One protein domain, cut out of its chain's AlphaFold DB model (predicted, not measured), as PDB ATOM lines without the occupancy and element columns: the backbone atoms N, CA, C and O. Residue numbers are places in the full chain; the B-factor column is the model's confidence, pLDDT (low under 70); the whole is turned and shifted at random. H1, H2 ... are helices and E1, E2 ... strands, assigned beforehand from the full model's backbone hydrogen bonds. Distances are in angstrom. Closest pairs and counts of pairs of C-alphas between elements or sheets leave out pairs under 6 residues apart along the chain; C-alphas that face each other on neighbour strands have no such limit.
ATOM      1  N   ASN A  38     224.317 210.034  95.093       48.72
ATOM      2  CA  ASN A  38     225.503 210.894  95.126       48.72
ATOM      3  C   ASN A  38     225.870 211.268  96.573       48.72
ATOM      4  O   ASN A  38     226.080 212.439  96.894       48.72
ATOM      5  N   LEU A  39     225.975 210.273  97.454       51.84
ATOM      6  CA  LEU A  39     226.762 210.411  98.677       51.84
ATOM      7  C   LEU A  39     228.233 210.438  98.251       51.84
ATOM      8  O   LEU A  39     228.880 209.400  98.159       51.84
ATOM      9  N   GLN A  40     228.755 211.620  97.915       55.69
ATOM     10  CA  GLN A  40     230.194 211.785  97.724       55.69
ATOM     11  C   GLN A  40     230.847 211.740  99.113       55.69
ATOM     12  O   GLN A  40     230.647 212.677  99.893       55.69
ATOM     13  N   PRO A  41     231.590 210.672  99.468       55.03
ATOM     14  CA  PRO A  41     232.184 210.562 100.793       55.03
ATOM     15  C   PRO A  41     233.119 211.753 101.031       55.03
ATOM     16  O   PRO A  41     234.041 211.994 100.253       55.03
ATOM     17  N   GLY A  42     232.853 212.516 102.094       64.69
ATOM     18  CA  GLY A  42     233.655 213.678 102.489       64.69
ATOM     19  C   GLY A  42     233.131 215.050 102.050       64.69
ATOM     20  O   GLY A  42     233.773 216.044 102.386       64.69
ATOM     21  N   LYS A  43     231.988 215.149 101.351       71.38
ATOM     22  CA  LYS A  43     231.304 216.444 101.161       71.38
ATOM     23  C   LYS A  43     230.386 216.769 102.345       71.38
ATOM     24  O   LYS A  43     229.904 215.877 103.039       71.38
ATOM     25  N   ASP A  44     230.195 218.065 102.592       81.19
ATOM     26  CA  ASP A  44     229.299 218.570 103.636       81.19
ATOM     27  C   ASP A  44     227.875 218.016 103.410       81.19
ATOM     28  O   ASP A  44     227.431 217.980 102.258       81.19
ATOM     29  N   PRO A  45     227.143 217.597 104.461       80.19
ATOM     30  CA  PRO A  45     225.781 217.076 104.322       80.19
ATOM     31  C   PRO A  45     224.846 217.995 103.529       80.19
ATOM     32  O   PRO A  45     223.985 217.513 102.800       80.19
ATOM     33  N   ARG A  46     225.066 219.315 103.592       81.31
ATOM     34  CA  ARG A  46     224.298 220.333 102.855       81.31
ATOM     35  C   ARG A  46     224.489 220.268 101.336       81.31
ATOM     36  O   ARG A  46     223.735 220.878 100.585       81.31
ATOM     37  N   CYS A  47     225.498 219.539 100.867       81.88
ATOM     38  CA  CYS A  47     225.756 219.303  99.449       81.88
ATOM     39  C   CYS A  47     224.951 218.134  98.882       81.88
ATOM     40  O   CYS A  47     224.980 217.899  97.670       81.88
ATOM     41  N   HIS A  48     224.269 217.369  99.733       74.06
ATOM     42  CA  HIS A  48     223.485 216.233  99.292       74.06
ATOM     43  C   HIS A  48     222.154 216.729  98.736       74.06
ATOM     44  O   HIS A  48     221.318 217.265  99.457       74.06
ATOM     45  N   TYR A  49     221.945 216.506  97.437       69.00
ATOM     46  CA  TYR A  49     220.707 216.863  96.737       69.00
ATOM     47  C   TYR A  49     219.446 216.333  97.444       69.00
ATOM     48  O   TYR A  49     218.399 216.972  97.398       69.00
ATOM     49  N   PHE A  50     219.557 215.192  98.132       65.06
ATOM     50  CA  PHE A  50     218.457 214.572  98.871       65.06
ATOM     51  C   PHE A  50     217.931 215.421 100.042       65.06
ATOM     52  O   PHE A  50     216.775 215.260 100.420       65.06
ATOM     53  N   ASN A  51     218.726 216.358 100.575       65.69
ATOM     54  CA  ASN A  51     218.261 217.269 101.626       65.69
ATOM     55  C   ASN A  51     217.272 218.318 101.095       65.69
ATOM     56  O   ASN A  51     216.578 218.958 101.874       65.69
ATOM     57  N   MET A  52     217.164 218.499  99.774       76.44
ATOM     58  CA  MET A  52     216.208 219.440  99.202       76.44
ATOM     59  C   MET A  52     214.818 218.811  99.050       76.44
ATOM     60  O   MET A  52     214.553 218.002  98.156       76.44
ATOM     61  N   HIS A  53     213.870 219.264  99.867       82.44
ATOM     62  CA  HIS A  53     212.500 218.757  99.885       82.44
ATOM     63  C   HIS A  53     211.581 219.454  98.863       82.44
ATOM     64  O   HIS A  53     210.686 220.216  99.220       82.44
ATOM     65  N   ILE A  54     211.753 219.154  97.569       82.56
ATOM     66  CA  ILE A  54     211.034 219.810  96.451       82.56
ATOM     67  C   ILE A  54     209.507 219.812  96.633       82.56
ATOM     68  O   ILE A  54     208.884 220.874  96.681       82.56
ATOM     69  N   SER A  55     208.894 218.628  96.746       83.69
ATOM     70  CA  SER A  55     207.431 218.488  96.727       83.69
ATOM     71  C   SER A  55     206.756 219.028  97.988       83.69
ATOM     72  O   SER A  55     205.674 219.604  97.899       83.69
ATOM     73  N   ARG A  56     207.386 218.867  99.161       85.88
ATOM     74  CA  ARG A  56     206.837 219.353 100.440       85.88
ATOM     75  C   ARG A  56     206.944 220.871 100.550       85.88
ATOM     76  O   ARG A  56     205.972 221.525 100.908       85.88
ATOM     77  N   CYS A  57     208.083 221.424 100.141       86.38
ATOM     78  CA  CYS A  57     208.364 222.853 100.219       86.38
ATOM     79  C   CYS A  57     207.816 223.668  99.039       86.38
ATOM     80  O   CYS A  57     208.057 224.874  98.975       86.38
ATOM     81  N   LYS A  58     207.135 223.027  98.074       90.50
ATOM     82  CA  LYS A  58     206.674 223.649  96.818       90.50
ATOM     83  C   LYS A  58     207.788 224.441  96.126       90.50
ATOM     84  O   LYS A  58     207.572 225.562  95.667       90.50
ATOM     85  N   VAL A  59     208.983 223.858  96.081       90.75
ATOM     86  CA  VAL A  59     210.168 224.478  95.487       90.75
ATOM     87  C   VAL A  59     210.253 224.129  94.005       90.75
ATOM     88  O   VAL A  59     209.893 223.034  93.584       90.75
ATOM     89  N   SER A  60     210.756 225.064  93.209       90.75
ATOM     90  CA  SER A  60     211.070 224.885  91.800       90.75
ATOM     91  C   SER A  60     212.567 225.048  91.555       90.75
ATOM     92  O   SER A  60     213.217 225.918  92.133       90.75
ATOM     93  N   LEU A  61     213.098 224.234  90.643       89.88
ATOM     94  CA  LEU A  61     214.465 224.344  90.120       89.88
ATOM     95  C   LEU A  61     214.601 225.384  89.000       89.88
ATOM     96  O   LEU A  61     215.701 225.647  88.517       89.88
ATOM     97  N   TYR A  62     213.472 225.939  88.567       89.19
ATOM     98  CA  TYR A  62     213.375 226.918  87.498       89.19
ATOM     99  C   TYR A  62     212.604 228.147  87.988       89.19
ATOM    100  O   TYR A  62     211.713 228.005  88.833       89.19
ATOM    101  N   PRO A  63     212.892 229.341  87.451       88.50
ATOM    102  CA  PRO A  63     212.090 230.522  87.732       88.50
ATOM    103  C   PRO A  63     210.632 230.288  87.312       88.50
ATOM    104  O   PRO A  63     210.361 229.914  86.171       88.50
ATOM    105  N   ILE A  64     209.695 230.509  88.231       91.31
ATOM    106  CA  ILE A  64     208.248 230.484  87.976       91.31
ATOM    107  C   ILE A  64     207.699 231.869  88.321       91.31
ATOM    108  O   ILE A  64     208.183 232.523  89.246       91.31
ATOM    109  N   PHE A  65     206.692 232.331  87.581       91.62
ATOM    110  CA  PHE A  65     205.998 233.577  87.904       91.62
ATOM    111  C   PHE A  65     205.470 233.545  89.353       91.62
ATOM    112  O   PHE A  65     204.893 232.547  89.780       91.62
ATOM    113  N   ASN A  66     205.679 234.631  90.103       89.62
ATOM    114  CA  ASN A  66     205.395 234.762  91.543       89.62
ATOM    115  C   ASN A  66     206.235 233.889  92.493       89.62
ATOM    116  O   ASN A  66     205.938 233.844  93.685       89.62
ATOM    117  N   TYR A  67     207.276 233.210  92.012       93.56
ATOM    118  CA  TYR A  67     208.250 232.557  92.883       93.56
ATOM    119  C   TYR A  67     209.480 233.450  93.032       93.56
ATOM    120  O   TYR A  67     209.906 234.121  92.093       93.56
ATOM    121  N   THR A  68     210.071 233.440  94.220       93.25
ATOM    122  CA  THR A  68     211.287 234.197  94.532       93.25
ATOM    123  C   THR A  68     212.419 233.245  94.894       93.25
ATOM    124  O   THR A  68     212.183 232.088  95.248       93.25
ATOM    125  N   LEU A  69     213.663 233.713  94.757       92.00
ATOM    126  CA  LEU A  69     214.845 232.934  95.118       92.00
ATOM    127  C   LEU A  69     214.755 232.529  96.596       92.00
ATOM    128  O   LEU A  69     214.676 233.386  97.474       92.00
ATOM    129  N   SER A  70     214.771 231.226  96.861       91.38
ATOM    130  CA  SER A  70     214.661 230.653  98.206       91.38
ATOM    131  C   SER A  70     215.977 230.097  98.743       91.38
ATOM    132  O   SER A  70     216.056 229.775  99.924       91.38
ATOM    133  N   GLY A  71     217.005 230.016  97.895       91.44
ATOM    134  CA  GLY A  71     218.380 229.661  98.244       91.44
ATOM    135  C   GLY A  71     219.054 228.868  97.125       91.44
ATOM    136  O   GLY A  71     218.684 229.007  95.955       91.44
ATOM    137  N   TRP A  72     220.053 228.063  97.479       91.75
ATOM    138  CA  TRP A  72     220.927 227.355  96.547       91.75
ATOM    139  C   TRP A  72     221.173 225.919  96.994       91.75
ATOM    140  O   TRP A  72     221.210 225.623  98.182       91.75
ATOM    141  N   PHE A  73     221.377 225.025  96.033       90.81
ATOM    142  CA  PHE A  73     221.720 223.633  96.304       90.81
ATOM    143  C   PHE A  73     222.754 223.133  95.296       90.81
ATOM    144  O   PHE A  73     222.865 223.650  94.177       90.81
ATOM    145  N   TYR A  74     223.509 222.107  95.680       90.19
ATOM    146  CA  TYR A  74     224.479 221.472  94.797       90.19
ATOM    147  C   TYR A  74     223.814 220.379  93.957       90.19
ATOM    148  O   TYR A  74     223.285 219.397  94.479       90.19
ATOM    149  N   HIS A  75     223.851 220.528  92.634       87.88
ATOM    150  CA  HIS A  75     223.282 219.557  91.709       87.88
ATOM    151  C   HIS A  75     224.375 218.617  91.191       87.88
ATOM    152  O   HIS A  75     225.005 218.891  90.168       87.88
ATOM    153  N   ALA A  76     224.587 217.487  91.872       84.12
ATOM    154  CA  ALA A  76     225.689 216.562  91.583       84.12
ATOM    155  C   ALA A  76     225.817 216.138  90.099       84.12
ATOM    156  O   ALA A  76     226.931 216.228  89.581       84.12
ATOM    157  N   PRO A  77     224.733 215.807  89.362       81.56
ATOM    158  CA  PRO A  77     224.833 215.506  87.927       81.56
ATOM    159  C   PRO A  77     225.404 216.636  87.053       81.56
ATOM    160  O   PRO A  77     226.014 216.364  86.026       81.56
ATOM    161  N   PHE A  78     225.228 217.898  87.458       82.38
ATOM    162  CA  PHE A  78     225.779 219.070  86.766       82.38
ATOM    163  C   PHE A  78     227.029 219.614  87.471       82.38
ATOM    164  O   PHE A  78     227.559 220.637  87.054       82.38
ATOM    165  N   LYS A  79     227.478 218.989  88.567       86.19
ATOM    166  CA  LYS A  79     228.619 219.422  89.389       86.19
ATOM    167  C   LYS A  79     228.658 220.927  89.693       86.19
ATOM    168  O   LYS A  79     229.723 221.538  89.709       86.19
ATOM    169  N   SER A  80     227.496 221.540  89.891       88.12
ATOM    170  CA  SER A  80     227.373 222.990  90.044       88.12
ATOM    171  C   SER A  80     226.242 223.358  90.994       88.12
ATOM    172  O   SER A  80     225.283 222.603  91.185       88.12
ATOM    173  N   CYS A  81     226.374 224.534  91.603       90.62
ATOM    174  CA  CYS A  81     225.345 225.124  92.443       90.62
ATOM    175  C   CYS A  81     224.250 225.761  91.589       90.62
ATOM    176  O   CYS A  81     224.535 226.484  90.631       90.62
ATOM    177  N   ARG A  82     222.992 225.489  91.936       91.19
ATOM    178  CA  ARG A  82     221.821 225.994  91.214       91.19
ATOM    179  C   ARG A  82     220.855 226.690  92.171       91.19
ATOM    180  O   ARG A  82     220.759 226.283  93.332       91.19
ATOM    181  N   PRO A  83     220.151 227.731  91.700       92.44
ATOM    182  CA  PRO A  83     219.151 228.400  92.507       92.44
ATOM    183  C   PRO A  83     217.922 227.509  92.677       92.44
ATOM    184  O   PRO A  83     217.564 226.723  91.798       92.44
ATOM    185  N   MET A  84     217.252 227.686  93.804       91.38
ATOM    186  CA  MET A  84     215.914 227.170  94.049       91.38
ATOM    187  C   MET A  84     214.950 228.327  94.280       91.38
ATOM    188  O   MET A  84     215.331 229.373  94.809       91.38
ATOM    189  N   PHE A  85     213.698 228.135  93.881       93.25
ATOM    190  CA  PHE A  85     212.665 229.157  93.953       93.25
ATOM    191  C   PHE A  85     211.453 228.635  94.710       93.25
ATOM    192  O   PHE A  85     211.040 227.496  94.507       93.25
ATOM    193  N   SER A  86     210.841 229.469  95.542       92.75
ATOM    194  CA  SER A  86     209.633 229.120  96.291       92.75
ATOM    195  C   SER A  86     208.660 230.307  96.302       92.75
ATOM    196  O   SER A  86     209.081 231.449  96.081       92.75
ATOM    197  N   PRO A  87     207.359 230.088  96.564       91.31
ATOM    198  CA  PRO A  87     206.392 231.184  96.621       91.31
ATOM    199  C   PRO A  87     206.643 232.125  97.811       91.31
ATOM    200  O   PRO A  87     206.315 233.303  97.735       91.31
ATOM    201  N   GLY A  88     207.247 231.628  98.900       88.69
ATOM    202  CA  GLY A  88     207.581 232.425 100.089       88.69
ATOM    203  C   GLY A  88     209.037 232.887 100.173       88.69
ATOM    204  O   GLY A  88     209.407 233.518 101.159       88.69
ATOM    205  N   GLY A  89     209.871 232.560  99.185       87.75
ATOM    206  CA  GLY A  89     211.292 232.903  99.169       87.75
ATOM    207  C   GLY A  89     212.119 232.191 100.240       87.75
ATOM    208  O   GLY A  89     211.917 231.008 100.546       87.75
ATOM    209  N   ILE A  90     213.114 232.908 100.765       85.50
ATOM    210  CA  ILE A  90     214.055 232.417 101.781       85.50
ATOM    211  C   ILE A  90     213.294 232.033 103.059       85.50
ATOM    212  O   ILE A  90     212.437 232.783 103.517       85.50
ATOM    213  N   ARG A  91     213.643 230.884 103.661       80.69
ATOM    214  CA  ARG A  91     213.017 230.338 104.888       80.69
ATOM    215  C   ARG A  91     211.526 229.996 104.762       80.69
ATOM    216  O   ARG A  91     210.868 229.800 105.775       80.69
ATOM    217  N   HIS A  92     210.996 229.873 103.543       87.06
ATOM    218  CA  HIS A  92     209.619 229.410 103.334       87.06
ATOM    219  C   HIS A  92     209.364 228.002 103.896       87.06
ATOM    220  O   HIS A  92     208.246 227.700 104.300       87.06
ATOM    221  N   CYS A  93     210.391 227.152 103.897       85.44
ATOM    222  CA  CYS A  93     210.304 225.760 104.311       85.44
ATOM    223  C   CYS A  93     211.365 225.465 105.368       85.44
ATOM    224  O   CYS A  93     212.542 225.754 105.136       85.44
ATOM    225  N   GLU A  94     210.952 224.905 106.504       87.25
ATOM    226  CA  GLU A  94     211.857 224.587 107.612       87.25
ATOM    227  C   GLU A  94     212.814 223.449 107.244       87.25
ATOM    228  O   GLU A  94     213.979 223.449 107.636       87.25
ATOM    229  N   GLU A  95     212.349 222.528 106.402       84.88
ATOM    230  CA  GLU A  95     213.098 221.365 105.939       84.88
ATOM    231  C   GLU A  95     214.255 221.711 104.991       84.88
ATOM    232  O   GLU A  95     215.113 220.869 104.770       84.88
ATOM    233  N   ASN A  96     214.295 222.934 104.451       84.81
ATOM    234  CA  ASN A  96     215.361 223.412 103.563       84.81
ATOM    235  C   ASN A  96     216.243 224.493 104.227       84.81
ATOM    236  O   ASN A  96     216.963 225.209 103.530       84.81
ATOM    237  N   LEU A  97     216.153 224.684 105.552       84.75
ATOM    238  CA  LEU A  97     216.903 225.730 106.268       84.75
ATOM    239  C   LEU A  97     218.408 225.468 106.359       84.75
ATOM    240  O   LEU A  97     219.171 226.399 106.613       84.75
ATOM    241  N   ASP A  98     218.826 224.217 106.197       85.81
ATOM    242  CA  ASP A  98     220.226 223.804 106.195       85.81
ATOM    243  C   ASP A  98     220.915 224.076 104.849       85.81
ATOM    244  O   ASP A  98     222.144 224.108 104.791       85.81
ATOM    245  N   LEU A  99     220.154 224.308 103.778       87.12
ATOM    246  CA  LEU A  99     220.701 224.570 102.453       87.12
ATOM    247  C   LEU A  99     221.372 225.957 102.367       87.12
ATOM    248  O   LEU A  99     220.917 226.914 103.001       87.12
ATOM    249  N   PRO A 100     222.433 226.104 101.549       90.38
ATOM    250  CA  PRO A 100     223.085 227.390 101.316       90.38
ATOM    251  C   PRO A 100     222.112 228.501 100.896       90.38
ATOM    252  O   PRO A 100     221.276 228.326 100.006       90.38
ATOM    253  N   LEU A 101     222.257 229.691 101.483       89.88
ATOM    254  CA  LEU A 101     221.398 230.835 101.155       89.88
ATOM    255  C   LEU A 101     221.892 231.596  99.928       89.88
ATOM    256  O   LEU A 101     221.109 232.234  99.223       89.88
ATOM    257  N   THR A 102     223.195 231.531  99.670       90.50
ATOM    258  CA  THR A 102     223.834 232.233  98.561       90.50
ATOM    259  C   THR A 102     224.571 231.267  97.649       90.50
ATOM    260  O   THR A 102     225.009 230.190  98.058       90.50
ATOM    261  N   LYS A 103     224.732 231.682  96.392       90.00
ATOM    262  CA  LYS A 103     225.534 230.964  95.405       90.00
ATOM    263  C   LYS A 103     226.962 230.754  95.899       90.00
ATOM    264  O   LYS A 103     227.460 229.638  95.849       90.00
ATOM    265  N   ASP A 104     227.579 231.827  96.387       88.06
ATOM    266  CA  ASP A 104     228.981 231.827  96.794       88.06
ATOM    267  C   ASP A 104     229.193 230.882  97.992       88.06
ATOM    268  O   ASP A 104     230.136 230.100  97.996       88.06
ATOM    269  N   GLU A 105     228.259 230.865  98.950       89.94
ATOM    270  CA  GLU A 105     228.257 229.893 100.050       89.94
ATOM    271  C   GLU A 105     228.146 228.449  99.532       89.94
ATOM    272  O   GLU A 105     228.910 227.579  99.951       89.94
ATOM    273  N   CYS A 106     227.239 228.186  98.587       91.06
ATOM    274  CA  CYS A 106     227.111 226.860  97.982       91.06
ATOM    275  C   CYS A 106     228.405 226.430  97.273       91.06
ATOM    276  O   CYS A 106     228.843 225.290  97.408       91.06
ATOM    277  N   GLU A 107     229.040 227.329  96.523       90.00
ATOM    278  CA  GLU A 107     230.269 227.046  95.775       90.00
ATOM    279  C   GLU A 107     231.485 226.866  96.688       90.00
ATOM    280  O   GLU A 107     232.358 226.042  96.397       90.00
ATOM    281  N   GLU A 108     231.535 227.588  97.808       88.19
ATOM    282  CA  GLU A 108     232.564 227.434  98.837       88.19
ATOM    283  C   GLU A 108     232.491 226.046  99.486       88.19
ATOM    284  O   GLU A 108     233.518 225.376  99.605       88.19
ATOM    285  N   ILE A 109     231.284 225.606  99.861       88.75
ATOM    286  CA  ILE A 109     231.065 224.364 100.615       88.75
ATOM    287  C   ILE A 109     231.043 223.134  99.694       88.75
ATOM    288  O   ILE A 109     231.630 222.101 100.014       88.75
ATOM    289  N   CYS A 110     230.360 223.229  98.552       89.31
ATOM    290  CA  CYS A 110     230.003 222.080  97.715       89.31
ATOM    291  C   CYS A 110     230.644 222.084  96.328       89.31
ATOM    292  O   CYS A 110     230.675 221.039  95.664       89.31
ATOM    293  N   GLY A 111     231.127 223.248  95.882       88.81
ATOM    294  CA  GLY A 111     231.615 223.464  94.528       88.81
ATOM    295  C   GLY A 111     232.723 222.489  94.146       88.81
ATOM    296  O   GLY A 111     233.713 222.320  94.861       88.81
ATOM    297  N   GLU A 112     232.564 221.855  92.987       88.38
ATOM    298  CA  GLU A 112     233.587 220.976  92.440       88.38
ATOM    299  C   GLU A 112     234.797 221.810  92.013       88.38
ATOM    300  O   GLU A 112     234.667 222.731  91.204       88.38
TER     301      GLU A 112
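AT A GLANCE: This is residues 38 to 112 of the 201 residues of an uncharacterized protein of Sipha flava (yellow sugarcane aphid) (UniProt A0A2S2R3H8). Little regular structure is found here: a long unnamed stretch, residues 38 to 67, runs the length of the domain and leads into a two-strand hairpin, E1 and E2, with the short helix H1 packed on it. The 75 printed residues hold, in chain order, E1, E2 and H1, with 23 residues in named elements, class mixed, and an antiparallel sheet E1 - E2. The whole is compact, with a radius of gyration of the C-alphas of 11.5 A, yet elongated, spanning 36 by 19 by 19 A.

IN THESE COORDINATES: Find C-alpha 68 at (211.287, 234.197, 94.532); E1 runs from there to residue 75, 19.1 A, and bends by 59 degrees at residue 71. E2, residues 80 to 86, covers 19.8 A. H1, residues 103 to 110, covers 10.2 A and ends at C-alpha 110, (230.003, 222.080, 97.715).

HOW THE PARTS SIT: Look across the hairpin E1 and E2, antiparallel at 148 degrees: N 70 and O 84 are 2.8 A apart, within hydrogen-bond range. The closest C-alphas of E1 and H1, Trp 72 and Lys 103, are 6.0 A apart; those of E2 and H1, Cys 81 and Cys 106, 6.1 A. In H1 every O i to N i+4 pair is within hydrogen-bond range.

THE WHOLE: The C-alphas farthest apart, Pro 41 and Asn 66, are 37.3 A apart. The printed part has no cut; E2 to H1 is a long link. Confidence is under 70 at residues 38 to 42 and 49 to 51.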